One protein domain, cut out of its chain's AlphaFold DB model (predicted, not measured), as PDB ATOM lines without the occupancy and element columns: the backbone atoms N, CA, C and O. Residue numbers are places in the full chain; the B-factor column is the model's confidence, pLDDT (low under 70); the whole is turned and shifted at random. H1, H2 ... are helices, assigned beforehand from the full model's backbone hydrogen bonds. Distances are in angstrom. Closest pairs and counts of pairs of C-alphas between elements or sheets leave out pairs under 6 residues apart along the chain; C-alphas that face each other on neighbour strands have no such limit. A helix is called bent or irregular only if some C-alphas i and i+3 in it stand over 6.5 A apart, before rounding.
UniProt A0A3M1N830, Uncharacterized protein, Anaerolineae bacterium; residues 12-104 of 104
ATOM      1  N   LEU A  12     136.667 114.867 108.869       60.25
ATOM      2  CA  LEU A  12     135.752 115.957 108.517       60.25
ATOM      3  C   LEU A  12     135.343 115.925 107.038       60.25
ATOM      4  O   LEU A  12     134.184 116.210 106.719       60.25
ATOM      5  N   HIS A  13     136.259 115.541 106.145       57.91
ATOM      6  CA  HIS A  13     135.965 115.383 104.719       57.91
ATOM      7  C   HIS A  13     135.084 114.160 104.437       57.91
ATOM      8  O   HIS A  13     134.070 114.295 103.745       57.91
ATOM      9  N   GLY A  14     135.383 113.010 105.052       60.66
ATOM     10  CA  GLY A  14     134.584 111.791 104.878       60.66
ATOM     11  C   GLY A  14     133.116 111.965 105.288       60.66
ATOM     12  O   GLY A  14     132.209 111.551 104.565       60.66
ATOM     13  N   ASN A  15     132.855 112.668 106.394       67.94
ATOM     14  CA  ASN A  15     131.492 112.866 106.899       67.94
ATOM     15  C   ASN A  15     130.641 113.783 105.990       67.94
ATOM     16  O   ASN A  15     129.432 113.587 105.844       67.94
ATOM     17  N   ARG A  16     131.255 114.776 105.328       72.62
ATOM     18  CA  ARG A  16     130.548 115.672 104.390       72.62
ATOM     19  C   ARG A  16     130.139 114.952 103.113       72.62
ATOM     20  O   ARG A  16     129.017 115.138 102.644       72.62
ATOM     21  N   GLU A  17     131.016 114.119 102.565       73.69
ATOM     22  CA  GLU A  17     130.695 113.315 101.384       73.69
ATOM     23  C   GLU A  17     129.618 112.275 101.684       73.69
ATOM     24  O   GLU A  17     128.696 112.096 100.885       73.69
ATOM     25  N   GLN A  18     129.686 111.646 102.858       71.81
ATOM     26  CA  GLN A  18     128.694 110.672 103.300       71.81
ATOM     27  C   GLN A  18     127.316 111.322 103.490       71.81
ATOM     28  O   GLN A  18     126.330 110.822 102.951       71.81
ATOM     29  N   ARG A  19     127.251 112.502 104.127       74.25
ATOM     30  CA  ARG A  19     126.018 113.308 104.206       74.25
ATOM     31  C   ARG A  19     125.488 113.704 102.834       74.25
ATOM     32  O   ARG A  19     124.290 113.600 102.590       74.25
ATOM     33  N   ARG A  20     126.363 114.133 101.922       80.25
ATOM     34  CA  ARG A  20     125.958 114.545 100.573       80.25
ATOM     35  C   ARG A  20     125.374 113.373  99.787       80.25
ATOM     36  O   ARG A  20     124.338 113.538  99.152       80.25
ATOM     37  N   ARG A  21     125.985 112.187  99.868       78.38
ATOM     38  CA  ARG A  21     125.429 110.956  99.285       78.38
ATOM     39  C   ARG A  21     124.082 110.618  99.915       78.38
ATOM     40  O   ARG A  21     123.127 110.396  99.187       78.38
ATOM     41  N   GLN A  22     123.966 110.668 101.238       77.00
ATOM     42  CA  GLN A  22     122.705 110.392 101.927       77.00
ATOM     43  C   GLN A  22     121.584 111.359 101.504       77.00
ATOM     44  O   GLN A  22     120.472 110.918 101.231       77.00
ATOM     45  N   MET A  23     121.885 112.654 101.351       81.25
ATOM     46  CA  MET A  23     120.937 113.648 100.827       81.25
ATOM     47  C   MET A  23     120.515 113.350  99.386       81.25
ATOM     48  O   MET A  23     119.332 113.449  99.072       81.25
ATOM     49  N   TRP A  24     121.449 112.940  98.522       82.31
ATOM     50  CA  TRP A  24     121.118 112.494  97.164       82.31
ATOM     51  C   TRP A  24     120.200 111.275  97.169       82.31
ATOM     52  O   TRP A  24     119.259 111.229  96.384       82.31
ATOM     53  N   GLY A  25     120.428 110.328  98.080       82.12
ATOM     54  CA  GLY A  25     119.563 109.165  98.266       82.12
ATOM     55  C   GLY A  25     118.157 109.553  98.673       82.12
ATOM     56  O   GLY A  25     117.199 109.116  98.043       82.12
ATOM     57  N   VAL A  26     118.027 110.416  99.681       83.81
ATOM     58  CA  VAL A  26     116.729 110.939 100.127       83.81
ATOM     59  C   VAL A  26     115.998 111.633  98.975       83.81
ATOM     60  O   VAL A  26     114.821 111.359  98.752       83.81
ATOM     61  N   ALA A  27     116.692 112.480  98.210       85.25
ATOM     62  CA  ALA A  27     116.111 113.173  97.063       85.25
ATOM     63  C   ALA A  27     115.637 112.194  95.975       85.25
ATOM     64  O   ALA A  27     114.511 112.309  95.497       85.25
ATOM     65  N   LEU A  28     116.455 111.195  95.626       84.62
ATOM     66  CA  LEU A  28     116.080 110.148  94.669       84.62
ATOM     67  C   LEU A  28     114.871 109.345  95.154       84.62
ATOM     68  O   LEU A  28     113.936 109.115  94.392       84.62
ATOM     69  N   GLY A  29     114.868 108.960  96.428       84.69
ATOM     70  CA  GLY A  29     113.771 108.226  97.047       84.69
ATOM     71  C   GLY A  29     112.458 109.006  97.060       84.69
ATOM     72  O   GLY A  29     111.408 108.438  96.763       84.69
ATOM     73  N   LEU A  30     112.514 110.315  97.325       87.12
ATOM     74  CA  LEU A  30     111.358 111.211  97.228       87.12
ATOM     75  C   LEU A  30     110.811 111.286  95.803       87.12
ATOM     76  O   LEU A  30     109.606 111.156  95.613       87.12
ATOM     77  N   VAL A  31     111.682 111.457  94.804       86.75
ATOM     78  CA  VAL A  31     111.272 111.515  93.392       86.75
ATOM     79  C   VAL A  31     110.618 110.201  92.963       86.75
ATOM     80  O   VAL A  31     109.557 110.222  92.346       86.75
ATOM     81  N   ILE A  32     111.200 109.059  93.338       83.56
ATOM     82  CA  ILE A  32     110.641 107.738  93.024       83.56
ATOM     83  C   ILE A  32     109.277 107.556  93.693       83.56
ATOM     84  O   ILE A  32     108.335 107.137  93.026       83.56
ATOM     85  N   ALA A  33     109.143 107.893  94.979       84.38
ATOM     86  CA  ALA A  33     107.861 107.803  95.678       84.38
ATOM     87  C   ALA A  33     106.808 108.745  95.089       84.38
ATOM     88  O   ALA A  33     105.637 108.380  95.013       84.38
ATOM     89  N   TRP A  34     107.214 109.926  94.625       84.75
ATOM     90  CA  TRP A  34     106.310 110.866  93.979       84.75
ATOM     91  C   TRP A  34     105.810 110.346  92.626       84.75
ATOM     92  O   TRP A  34     104.605 110.336  92.381       84.75
ATOM     93  N   ILE A  35     106.716 109.820  91.795       85.50
ATOM     94  CA  ILE A  35     106.371 109.161  90.526       85.50
ATOM     95  C   ILE A  35     105.481 107.940  90.782       85.50
ATOM     96  O   ILE A  35     104.478 107.767  90.097       85.50
ATOM     97  N   ALA A  36     105.808 107.113  91.779       76.75
ATOM     98  CA  ALA A  36     105.023 105.936  92.135       76.75
ATOM     99  C   ALA A  36     103.615 106.316  92.610       76.75
ATOM    100  O   ALA A  36     102.648 105.708  92.165       76.75
ATOM    101  N   GLY A  37     103.478 107.347  93.448       81.81
ATOM    102  CA  GLY A  37     102.175 107.842  93.895       81.81
ATOM    103  C   GLY A  37     101.332 108.433  92.765       81.81
ATOM    104  O   GLY A  37     100.115 108.278  92.769       81.81
ATOM    105  N   ALA A  38     101.970 109.067  91.776       81.94
ATOM    106  CA  ALA A  38     101.286 109.602  90.601       81.94
ATOM    107  C   ALA A  38     100.890 108.503  89.595       81.94
ATOM    108  O   ALA A  38      99.814 108.571  89.005       81.94
ATOM    109  N   ALA A  39     101.737 107.486  89.404       80.50
ATOM    110  CA  ALA A  39     101.479 106.365  88.500       80.50
ATOM    111  C   ALA A  39     100.476 105.349  89.077       80.50
ATOM    112  O   ALA A  39      99.762 104.688  88.325       80.50
ATOM    113  N   LEU A  40     100.427 105.216  90.404       81.19
ATOM    114  CA  LEU A  40      99.572 104.280  91.134       81.19
ATOM    115  C   LEU A  40      98.761 105.055  92.186       81.19
ATOM    116  O   LEU A  40      99.128 105.050  93.363       81.19
ATOM    117  N   PRO A  41      97.638 105.690  91.804       77.50
ATOM    118  CA  PRO A  41      96.828 106.504  92.719       77.50
ATOM    119  C   PRO A  41      96.266 105.716  93.916       77.50
ATOM    120  O   PRO A  41      96.027 106.289  94.975       77.50
ATOM    121  N   ALA A  42      96.169 104.387  93.807       77.38
ATOM    122  CA  ALA A  42      95.786 103.508  94.912       77.38
ATOM    123  C   ALA A  42      96.775 103.521  96.102       77.38
ATOM    124  O   ALA A  42      96.406 103.133  97.210       77.38
ATOM    125  N   LEU A  43      98.035 103.935  95.901       71.44
ATOM    126  CA  LEU A  43      99.030 104.061  96.975       71.44
ATOM    127  C   LEU A  43      98.713 105.235  97.917       71.44
ATOM    128  O   LEU A  43      98.517 104.993  99.110       71.44
ATOM    129  N   PRO A  44      98.642 106.496  97.444       73.94
ATOM    130  CA  PRO A  44      98.325 107.621  98.315       73.94
ATOM    131  C   PRO A  44      96.912 107.544  98.906       73.94
ATOM    132  O   PRO A  44      96.712 108.081  99.991       73.94
ATOM    133  N   GLU A  45      95.961 106.851  98.271       79.31
ATOM    134  CA  GLU A  45      94.637 106.594  98.864       79.31
ATOM    135  C   GLU A  45      94.697 105.714 100.122       79.31
ATOM    136  O   GLU A  45      93.903 105.911 101.037       79.31
ATOM    137  N   ARG A  46      95.646 104.770 100.198       77.44
ATOM    138  CA  ARG A  46      95.776 103.843 101.339       77.44
ATOM    139  C   ARG A  46      96.625 104.392 102.477       77.44
ATOM    140  O   ARG A  46      96.273 104.239 103.637       77.44
ATOM    141  N   ILE A  47      97.761 105.006 102.154       77.12
ATOM    142  CA  ILE A  47      98.774 105.387 103.157       77.12
ATOM    143  C   ILE A  47      98.969 106.896 103.293       77.12
ATOM    144  O   ILE A  47      99.674 107.316 104.207       77.12
ATOM    145  N   SER A  48      98.295 107.718 102.480       82.56
ATOM    146  CA  SER A  48      98.467 109.175 102.351       82.56
ATOM    147  C   SER A  48      99.792 109.608 101.704       82.56
ATOM    148  O   SER A  48     100.838 108.973 101.847       82.56
ATOM    149  N   TRP A  49      99.752 110.735 100.986       84.00
ATOM    150  CA  TRP A  49     100.913 111.322 100.305       84.00
ATOM    151  C   TRP A  49     102.117 111.611 101.221       84.00
ATOM    152  O   TRP A  49     103.235 111.259 100.837       84.00
ATOM    153  N   PRO A  50     101.945 112.207 102.420       83.38
ATOM    154  CA  PRO A  50     103.069 112.478 103.316       83.38
ATOM    155  C   PRO A  50     103.806 111.203 103.732       83.38
ATOM    156  O   PRO A  50     105.033 111.166 103.716       83.38
ATOM    157  N   THR A  51     103.065 110.139 104.044       80.50
ATOM    158  CA  THR A  51     103.632 108.841 104.423       80.50
ATOM    159  C   THR A  51     104.369 108.200 103.253       80.50
ATOM    160  O   THR A  51     105.486 107.722 103.431       80.50
ATOM    161  N   LEU A  52     103.798 108.234 102.046       82.75
ATOM    162  CA  LEU A  52     104.444 107.694 100.847       82.75
ATOM    163  C   LEU A  52     105.796 108.374 100.577       82.75
ATOM    164  O   LEU A  52     106.797 107.702 100.330       82.75
ATOM    165  N   LEU A  53     105.839 109.704 100.680       83.75
ATOM    166  CA  LEU A  53     107.067 110.482 100.518       83.75
ATOM    167  C   LEU A  53     108.070 110.219 101.644       83.75
ATOM    168  O   LEU A  53     109.264 110.110 101.372       83.75
ATOM    169  N   LEU A  54     107.606 110.066 102.888       83.56
ATOM    170  CA  LEU A  54     108.459 109.712 104.022       83.56
ATOM    171  C   LEU A  54     109.119 108.342 103.817       83.56
ATOM    172  O   LEU A  54     110.324 108.203 104.024       83.56
ATOM    173  N   TRP A  55     108.358 107.348 103.355       81.19
ATOM    174  CA  TRP A  55     108.891 106.028 103.018       81.19
ATOM    175  C   TRP A  55     109.851 106.082 101.834       81.19
ATOM    176  O   TRP A  55     110.923 105.484 101.900       81.19
ATOM    177  N   GLY A  56     109.531 106.857 100.798       84.88
ATOM    178  CA  GLY A  56     110.444 107.124  99.688       84.88
ATOM    179  C   GLY A  56     111.771 107.711 100.154       84.88
ATOM    180  O   GLY A  56     112.831 107.163  99.860       84.88
ATOM    181  N   ALA A  57     111.714 108.786 100.939       81.56
ATOM    182  CA  ALA A  57     112.873 109.435 101.541       81.56
ATOM    183  C   ALA A  57     113.696 108.465 102.399       81.56
ATOM    184  O   ALA A  57     114.923 108.428 102.281       81.56
ATOM    185  N   ALA A  58     113.033 107.666 103.239       81.12
ATOM    186  CA  ALA A  58     113.683 106.694 104.107       81.12
ATOM    187  C   ALA A  58     114.382 105.598 103.295       81.12
ATOM    188  O   ALA A  58     115.557 105.325 103.538       81.12
ATOM    189  N   ILE A  59     113.710 105.017 102.298       78.06
ATOM    190  CA  ILE A  59     114.273 103.980 101.420       78.06
ATOM    191  C   ILE A  59     115.437 104.552 100.607       78.06
ATOM    192  O   ILE A  59     116.506 103.952 100.560       78.06
ATOM    193  N   GLY A  60     115.284 105.736 100.017       80.31
ATOM    194  CA  GLY A  60     116.343 106.366  99.233       80.31
ATOM    195  C   GLY A  60     117.558 106.766 100.077       80.31
ATOM    196  O   GLY A  60     118.700 106.499  99.700       80.31
ATOM    197  N   GLY A  61     117.331 107.357 101.252       77.06
ATOM    198  CA  GLY A  61     118.396 107.739 102.184       77.06
ATOM    199  C   GLY A  61     119.140 106.541 102.772       77.06
ATOM    200  O   GLY A  61     120.335 106.634 103.050       77.06
ATOM    201  N   SER A  62     118.455 105.407 102.920       70.50
ATOM    202  CA  SER A  62     119.042 104.165 103.422       70.50
ATOM    203  C   SER A  62     119.660 103.296 102.321       70.50
ATOM    204  O   SER A  62     120.646 102.613 102.584       70.50
ATOM    205  N   ALA A  63     119.204 103.378 101.067       67.88
ATOM    206  CA  ALA A  63     119.812 102.676  99.929       67.88
ATOM    207  C   ALA A  63     121.292 103.052  99.718       67.88
ATOM    208  O   ALA A  63     122.096 102.224  99.290       67.88
ATOM    209  N   LEU A  64     121.680 104.282 100.073       64.50
ATOM    210  CA  LEU A  64     123.082 104.725 100.071       64.50
ATOM    211  C   LEU A  64     123.835 104.398 101.370       64.50
ATOM    212  O   LEU A  64     125.054 104.559 101.430       64.50
ATOM    213  N   ALA A  65     123.141 103.874 102.379       63.81
ATOM    214  CA  ALA A  65     123.693 103.341 103.620       63.81
ATOM    215  C   ALA A  65     123.881 101.811 103.530       63.81
ATOM    216  O   ALA A  65     123.509 101.063 104.432       63.81
ATOM    217  N   TRP A  66     124.486 101.340 102.433       63.88
ATOM    218  CA  TRP A  66     124.720  99.915 102.145       63.88
ATOM    219  C   TRP A  66     125.372  99.164 103.319       63.88
ATOM    220  O   TRP A  66     124.971  98.056 103.671       63.88
ATOM    221  N   GLN A  67     126.334  99.814 103.979       63.53
ATOM    222  CA  GLN A  67     127.023  99.289 105.160       63.53
ATOM    223  C   GLN A  67     126.128  99.234 106.402       63.53
ATOM    224  O   GLN A  67     126.282  98.338 107.223       63.53
ATOM    225  N   SER A  68     125.181 100.162 106.550       65.50
ATOM    226  CA  SER A  68     124.280 100.204 107.703       65.50
ATOM    227  C   SER A  68     123.259  99.070 107.660       65.50
ATOM    228  O   SER A  68     122.953  98.495 108.699       65.50
ATOM    229  N   PHE A  69     122.785  98.688 106.470       68.69
ATOM    230  CA  PHE A  69     121.916  97.518 106.315       68.69
ATOM    231  C   PHE A  69     122.652  96.200 106.528       68.69
ATOM    232  O   PHE A  69     122.119  95.298 107.170       68.69
ATOM    233  N   GLU A  70     123.888  96.098 106.045       65.25
ATOM    234  CA  GLU A  70     124.747  94.946 106.314       65.25
ATOM    235  C   GLU A  70     125.036  94.806 107.818       65.25
ATOM    236  O   GLU A  70     124.927  93.710 108.359       65.25
ATOM    237  N   GLN A  71     125.324  95.913 108.515       67.38
ATOM    238  CA  GLN A  71     125.514  95.930 109.970       67.38
ATOM    239  C   GLN A  71     124.234  95.583 110.732       67.38
ATOM    240  O   GLN A  71     124.290  94.797 111.677       67.38
ATOM    241  N   ALA A  72     123.084  96.125 110.320       67.56
ATOM    242  CA  ALA A  72     121.795  95.792 110.921       67.56
ATOM    243  C   ALA A  72     121.491  94.297 110.755       67.56
ATOM    244  O   ALA A  72     121.203  93.610 111.732       67.56
ATOM    245  N   GLY A  73     121.650  93.762 109.545       62.47
ATOM    246  CA  GLY A  73     121.486  92.336 109.286       62.47
ATOM    247  C   GLY A  73     122.471  91.466 110.055       62.47
ATOM    248  O   GLY A  73     122.065  90.451 110.605       62.47
ATOM    249  N   HIS A  74     123.736  91.879 110.160       69.56
ATOM    250  CA  HIS A  74     124.742  91.181 110.959       69.56
ATOM    251  C   HIS A  74     124.381  91.179 112.451       69.56
ATOM    252  O   HIS A  74     124.583  90.179 113.133       69.56
ATOM    253  N   ALA A  75     123.818  92.269 112.977       75.25
ATOM    254  CA  ALA A  75     123.348  92.315 114.362       75.25
ATOM    255  C   ALA A  75     122.204  91.316 114.619       75.25
ATOM    256  O   ALA A  75     122.127  90.742 115.704       75.25
ATOM    257  N   LEU A  76     121.357  91.080 113.613       69.06
ATOM    258  CA  LEU A  76     120.231  90.146 113.671       69.06
ATOM    259  C   LEU A  76     120.634  88.682 113.458       69.06
ATOM    260  O   LEU A  76     120.128  87.805 114.153       69.06
ATOM    261  N   THR A  77     121.528  88.396 112.514       72.12
ATOM    262  CA  THR A  77     121.899  87.015 112.154       72.12
ATOM    263  C   THR A  77     123.169  86.520 112.824       72.12
ATOM    264  O   THR A  77     123.387  85.311 112.869       72.12
ATOM    265  N   ARG A  78     124.039  87.434 113.276       73.69
ATOM    266  CA  ARG A  78     125.435  87.163 113.669       73.69
ATOM    267  C   ARG A  78     126.223  86.349 112.631       73.69
ATOM    268  O   ARG A  78     127.180  85.668 112.989       73.69
ATOM    269  N   SER A  79     125.819  86.383 111.360       70.38
ATOM    270  CA  SER A  79     126.482  85.636 110.288       70.38
ATOM    271  C   SER A  79     127.420  86.549 109.502       70.38
ATOM    272  O   SER A  79     127.052  87.683 109.211       70.38
ATOM    273  N   ASP A  80     128.567  86.046 109.049       74.81
ATOM    274  CA  ASP A  80     129.468  86.773 108.130       74.81
ATOM    275  C   ASP A  80     128.917  86.880 106.693       74.81
ATOM    276  O   ASP A  80     129.561  87.397 105.775       74.81
ATOM    277  N   ASN A  81     127.702  86.382 106.452       75.25
ATOM    278  CA  ASN A  81     127.157  86.273 105.114       75.25
ATOM    279  C   ASN A  81     126.537  87.603 104.652       75.25
ATOM    280  O   ASN A  81     125.347  87.875 104.833       75.25
ATOM    281  N   ARG A  82     127.366  88.428 104.003       70.25
ATOM    282  CA  ARG A  82     127.038  89.770 103.482       70.25
ATOM    283  C   ARG A  82     125.688  89.890 102.781       70.25
ATOM    284  O   ARG A  82     124.925  90.814 103.053       70.25
ATOM    285  N   ARG A  83     125.388  88.959 101.873       72.19
ATOM    286  CA  ARG A  83     124.149  88.984 101.076       72.19
ATOM    287  C   ARG A  83     122.910  88.758 101.938       72.19
ATOM    288  O   ARG A  83     121.890  89.400 101.715       72.19
ATOM    289  N   LEU A  84     123.016  87.868 102.921       71.88
ATOM    290  CA  LEU A  84     121.920  87.494 103.810       71.88
ATOM    291  C   LEU A  84     121.643  88.615 104.821       71.88
ATOM    292  O   LEU A  84     120.492  88.986 105.038       71.88
ATOM    293  N   ASN A  85     122.702  89.232 105.345       71.31
ATOM    294  CA  ASN A  85     122.594  90.387 106.233       71.31
ATOM    295  C   ASN A  85     121.968  91.587 105.522       71.31
ATOM    296  O   ASN A  85     121.048  92.204 106.046       71.31
ATOM    297  N   PHE A  86     122.404  91.882 104.298       69.44
ATOM    298  CA  PHE A  86     121.791  92.942 103.506       69.44
ATOM    299  C   PHE A  86     120.308  92.659 103.230       69.44
ATOM    300  O   PHE A  86     119.476  93.534 103.446       69.44
ATOM    301  N   ALA A  87     119.966  91.436 102.812       71.94
ATOM    302  CA  ALA A  87     118.584  91.058 102.525       71.94
ATOM    303  C   ALA A  87     117.669  91.201 103.752       71.94
ATOM    304  O   ALA A  87     116.544  91.671 103.616       71.94
ATOM    305  N   LEU A  88     118.149  90.856 104.948       69.50
ATOM    306  CA  LEU A  88     117.382  91.024 106.185       69.50
ATOM    307  C   LEU A  88     117.327  92.477 106.651       69.50
ATOM    308  O   LEU A  88     116.251  92.961 106.993       69.50
ATOM    309  N   GLY A  89     118.454  93.193 106.620       68.31
ATOM    310  CA  GLY A  89     118.508  94.610 106.977       68.31
ATOM    311  C   GLY A  89     117.602  95.459 106.085       68.31
ATOM    312  O   GLY A  89     116.881  96.320 106.582       68.31
ATOM    313  N   PHE A  90     117.591  95.174 104.781       70.12
ATOM    314  CA  PHE A  90     116.711  95.817 103.809       70.12
ATOM    315  C   PHE A  90     115.274  95.281 103.874       70.12
ATOM    316  O   PHE A  90     114.329  96.029 103.663       70.12
ATOM    317  N   GLY A  91     115.082  94.002 104.205       70.62
ATOM    318  CA  GLY A  91     113.762  93.377 104.298       70.62
ATOM    319  C   GLY A  91     112.904  93.914 105.442       70.62
ATOM    320  O   GLY A  91     111.690  93.998 105.292       70.62
ATOM    321  N   ILE A  92     113.508  94.338 106.555       71.31
ATOM    322  CA  ILE A  92     112.792  94.876 107.725       71.31
ATOM    323  C   ILE A  92     111.926  96.103 107.400       71.31
ATOM    324  O   ILE A  92     110.738  96.064 107.721       71.31
ATOM    325  N   PRO A  93     112.434  97.178 106.764       67.56
ATOM    326  CA  PRO A  93     111.594  98.323 106.417       67.56
ATOM    327  C   PRO A  93     110.454  97.956 105.455       67.56
ATOM    328  O   PRO A  93     109.350  98.476 105.607       67.56
ATOM    329  N   PHE A  94     110.666  97.017 104.527       70.12
ATOM    330  CA  PHE A  94     109.599  96.519 103.647       70.12
ATOM    331  C   PHE A  94     108.568  95.665 104.391       70.12
ATOM    332  O   PHE A  94     107.372  95.807 104.149       70.12
ATOM    333  N   ALA A  95     109.006  94.813 105.317       71.00
ATOM    334  CA  ALA A  95     108.120  94.025 106.166       71.00
ATOM    335  C   ALA A  95     107.271  94.931 107.071       71.00
ATOM    336  O   ALA A  95     106.079  94.686 107.225       71.00
ATOM    337  N   LEU A  96     107.853  96.010 107.608       71.00
ATOM    338  CA  LEU A  96     107.120  97.018 108.375       71.00
ATOM    339  C   LEU A  96     106.070  97.730 107.512       71.00
ATOM    340  O   LEU A  96     104.930  97.880 107.941       71.00
ATOM    341  N   LEU A  97     106.441  98.137 106.293       67.88
ATOM    342  CA  LEU A  97     105.514  98.718 105.318       67.88
ATOM    343  C   LEU A  97     104.350  97.775 105.020       67.88
ATOM    344  O   LEU A  97     103.193  98.192 105.062       67.88
ATOM    345  N   ALA A  98     104.649  96.505 104.747       68.56
ATOM    346  CA  ALA A  98     103.642  95.488 104.472       68.56
ATOM    347  C   ALA A  98     102.722  95.273 105.682       68.56
ATOM    348  O   ALA A  98     101.510  95.211 105.509       68.56
ATOM    349  N   LEU A  99     103.276  95.235 106.898       73.62
ATOM    350  CA  LEU A  99     102.507  95.094 108.132       73.62
ATOM    351  C   LEU A  99     101.552  96.278 108.340       73.62
ATOM    352  O   LEU A  99     100.380  96.066 108.625       73.62
ATOM    353  N   ILE A 100     102.032  97.512 108.148       69.12
ATOM    354  CA  ILE A 100     101.206  98.726 108.244       69.12
ATOM    355  C   ILE A 100     100.093  98.700 107.193       69.12
ATOM    356  O   ILE A 100      98.951  98.985 107.524       69.12
ATOM    357  N   THR A 101     100.410  98.303 105.960       68.38
ATOM    358  CA  THR A 101      99.433  98.208 104.858       68.38
ATOM    359  C   THR A 101      98.413  97.076 105.048       68.38
ATOM    360  O   THR A 101      97.395  97.052 104.369       68.38
ATOM    361  N   PHE A 102      98.702  96.090 105.901       71.81
ATOM    362  CA  PHE A 102      97.796  94.970 106.178       71.81
ATOM    363  C   PHE A 102      96.951  95.200 107.439       71.81
ATOM    364  O   PHE A 102      95.863  94.644 107.560       71.81
ATOM    365  N   LEU A 103      97.458  95.991 108.391       69.25
ATOM    366  CA  LEU A 103      96.759  96.366 109.626       69.25
ATOM    367  C   LEU A 103      95.783  97.538 109.449       69.25
ATOM    368  O   LEU A 103      94.901  97.695 110.292       69.25
ATOM    369  N   PHE A 104      95.948  98.340 108.396       52.16
ATOM    370  CA  PHE A 104      95.127  99.506 108.060       52.16
ATOM    371  C   PHE A 104      94.634  99.416 106.617       52.16
ATOM    372  O   PHE A 104      93.480  99.835 106.377       52.16
TER     373      PHE A 104
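AT A GLANCE: This is residues 12 to 104 of the 104 residues of an uncharacterized protein of Anaerolineae bacterium (UniProt A0A3M1N830). The model is a flat zigzag of helices: the long helix H1 packs on H3, which runs back along it at a slant, and H5 lies beyond H3 on the side away from H1. H4 is a crosspiece that joins the H3 side to H5 at one end, and the short H2 makes the turn between H1 and H3 at the other; H5 packs on H4 but is only near H3, and the first residues of H1, 12 to 17, stick out. The printed part has 93 residues with five named helices, in the order H1 H2 H3 H4 H5, and no named strand; the class is all helix. It is only just loose, close to compact, with a radius of gyration of the C-alphas of 14.9 A, and spans 40 by 32 by 16 A.

HOW THE PARTS SIT: H1, residues 12 to 39, is the longest helix. It touches H3, residues 49 to 63, at a steep tilt of 41 degrees, opposite ways; their closest C-alphas, those of Gly 29 and Gly 60, are 3.9 A apart. H2, residues 42 to 47, only just touches H1, and only at the corner by their link, with 3 pairs of C-alphas within 8 A; residues 36 to 37 alone of H1 take part, and the closest C-alphas are those of Gly 37 and Leu 43, 5.8 A apart. H4, residues 66 to 77, is close to H3 but not clearly touching, the closest C-alphas, those of Ser 62 and Phe 69, being 7.8 A apart. H5, residues 82 to 103, touches H4 with its residues 82 to 90 alone, about perpendicular at 84 degrees; the C-alphas of Gly 73 and Asn 85 are closest, 3.8 A apart. H3 and H5 are near each other, while H1 is apart from H4 and H5. In H2, H3 and H4 every O i to N i+4 pair is within hydrogen-bond range; in H1 23 of 24 are, and in H5 16 of 18.

IN THESE COORDINATES: H1 runs 40.8 A from C-alpha 12 at (135.752, 115.957, 108.517) to C-alpha 39 at (101.479, 106.365, 88.500). H2 measures 9.0 A, H3 20.8 A and H4 16.6 A from first to last C-alpha. H5 measures 31.6 A and ends with C-alpha 103 at (96.759, 96.366, 109.626). It has a kink of 30 degrees near residue 93, yet is neither bent nor irregular, but only just: C-alphas 90 and 93 are 6.3 A apart.

THE WHOLE: The two C-alphas farthest apart, those of Leu 12 and Ala 42, are 44.0 A apart. The printed part has no cut, and the four links between the helices are tight. Residue 104 is the chain's last. The mean pLDDT of the printed part is 74.4; 27 residues are under 70, among them 12 to 15 and 63 to 74.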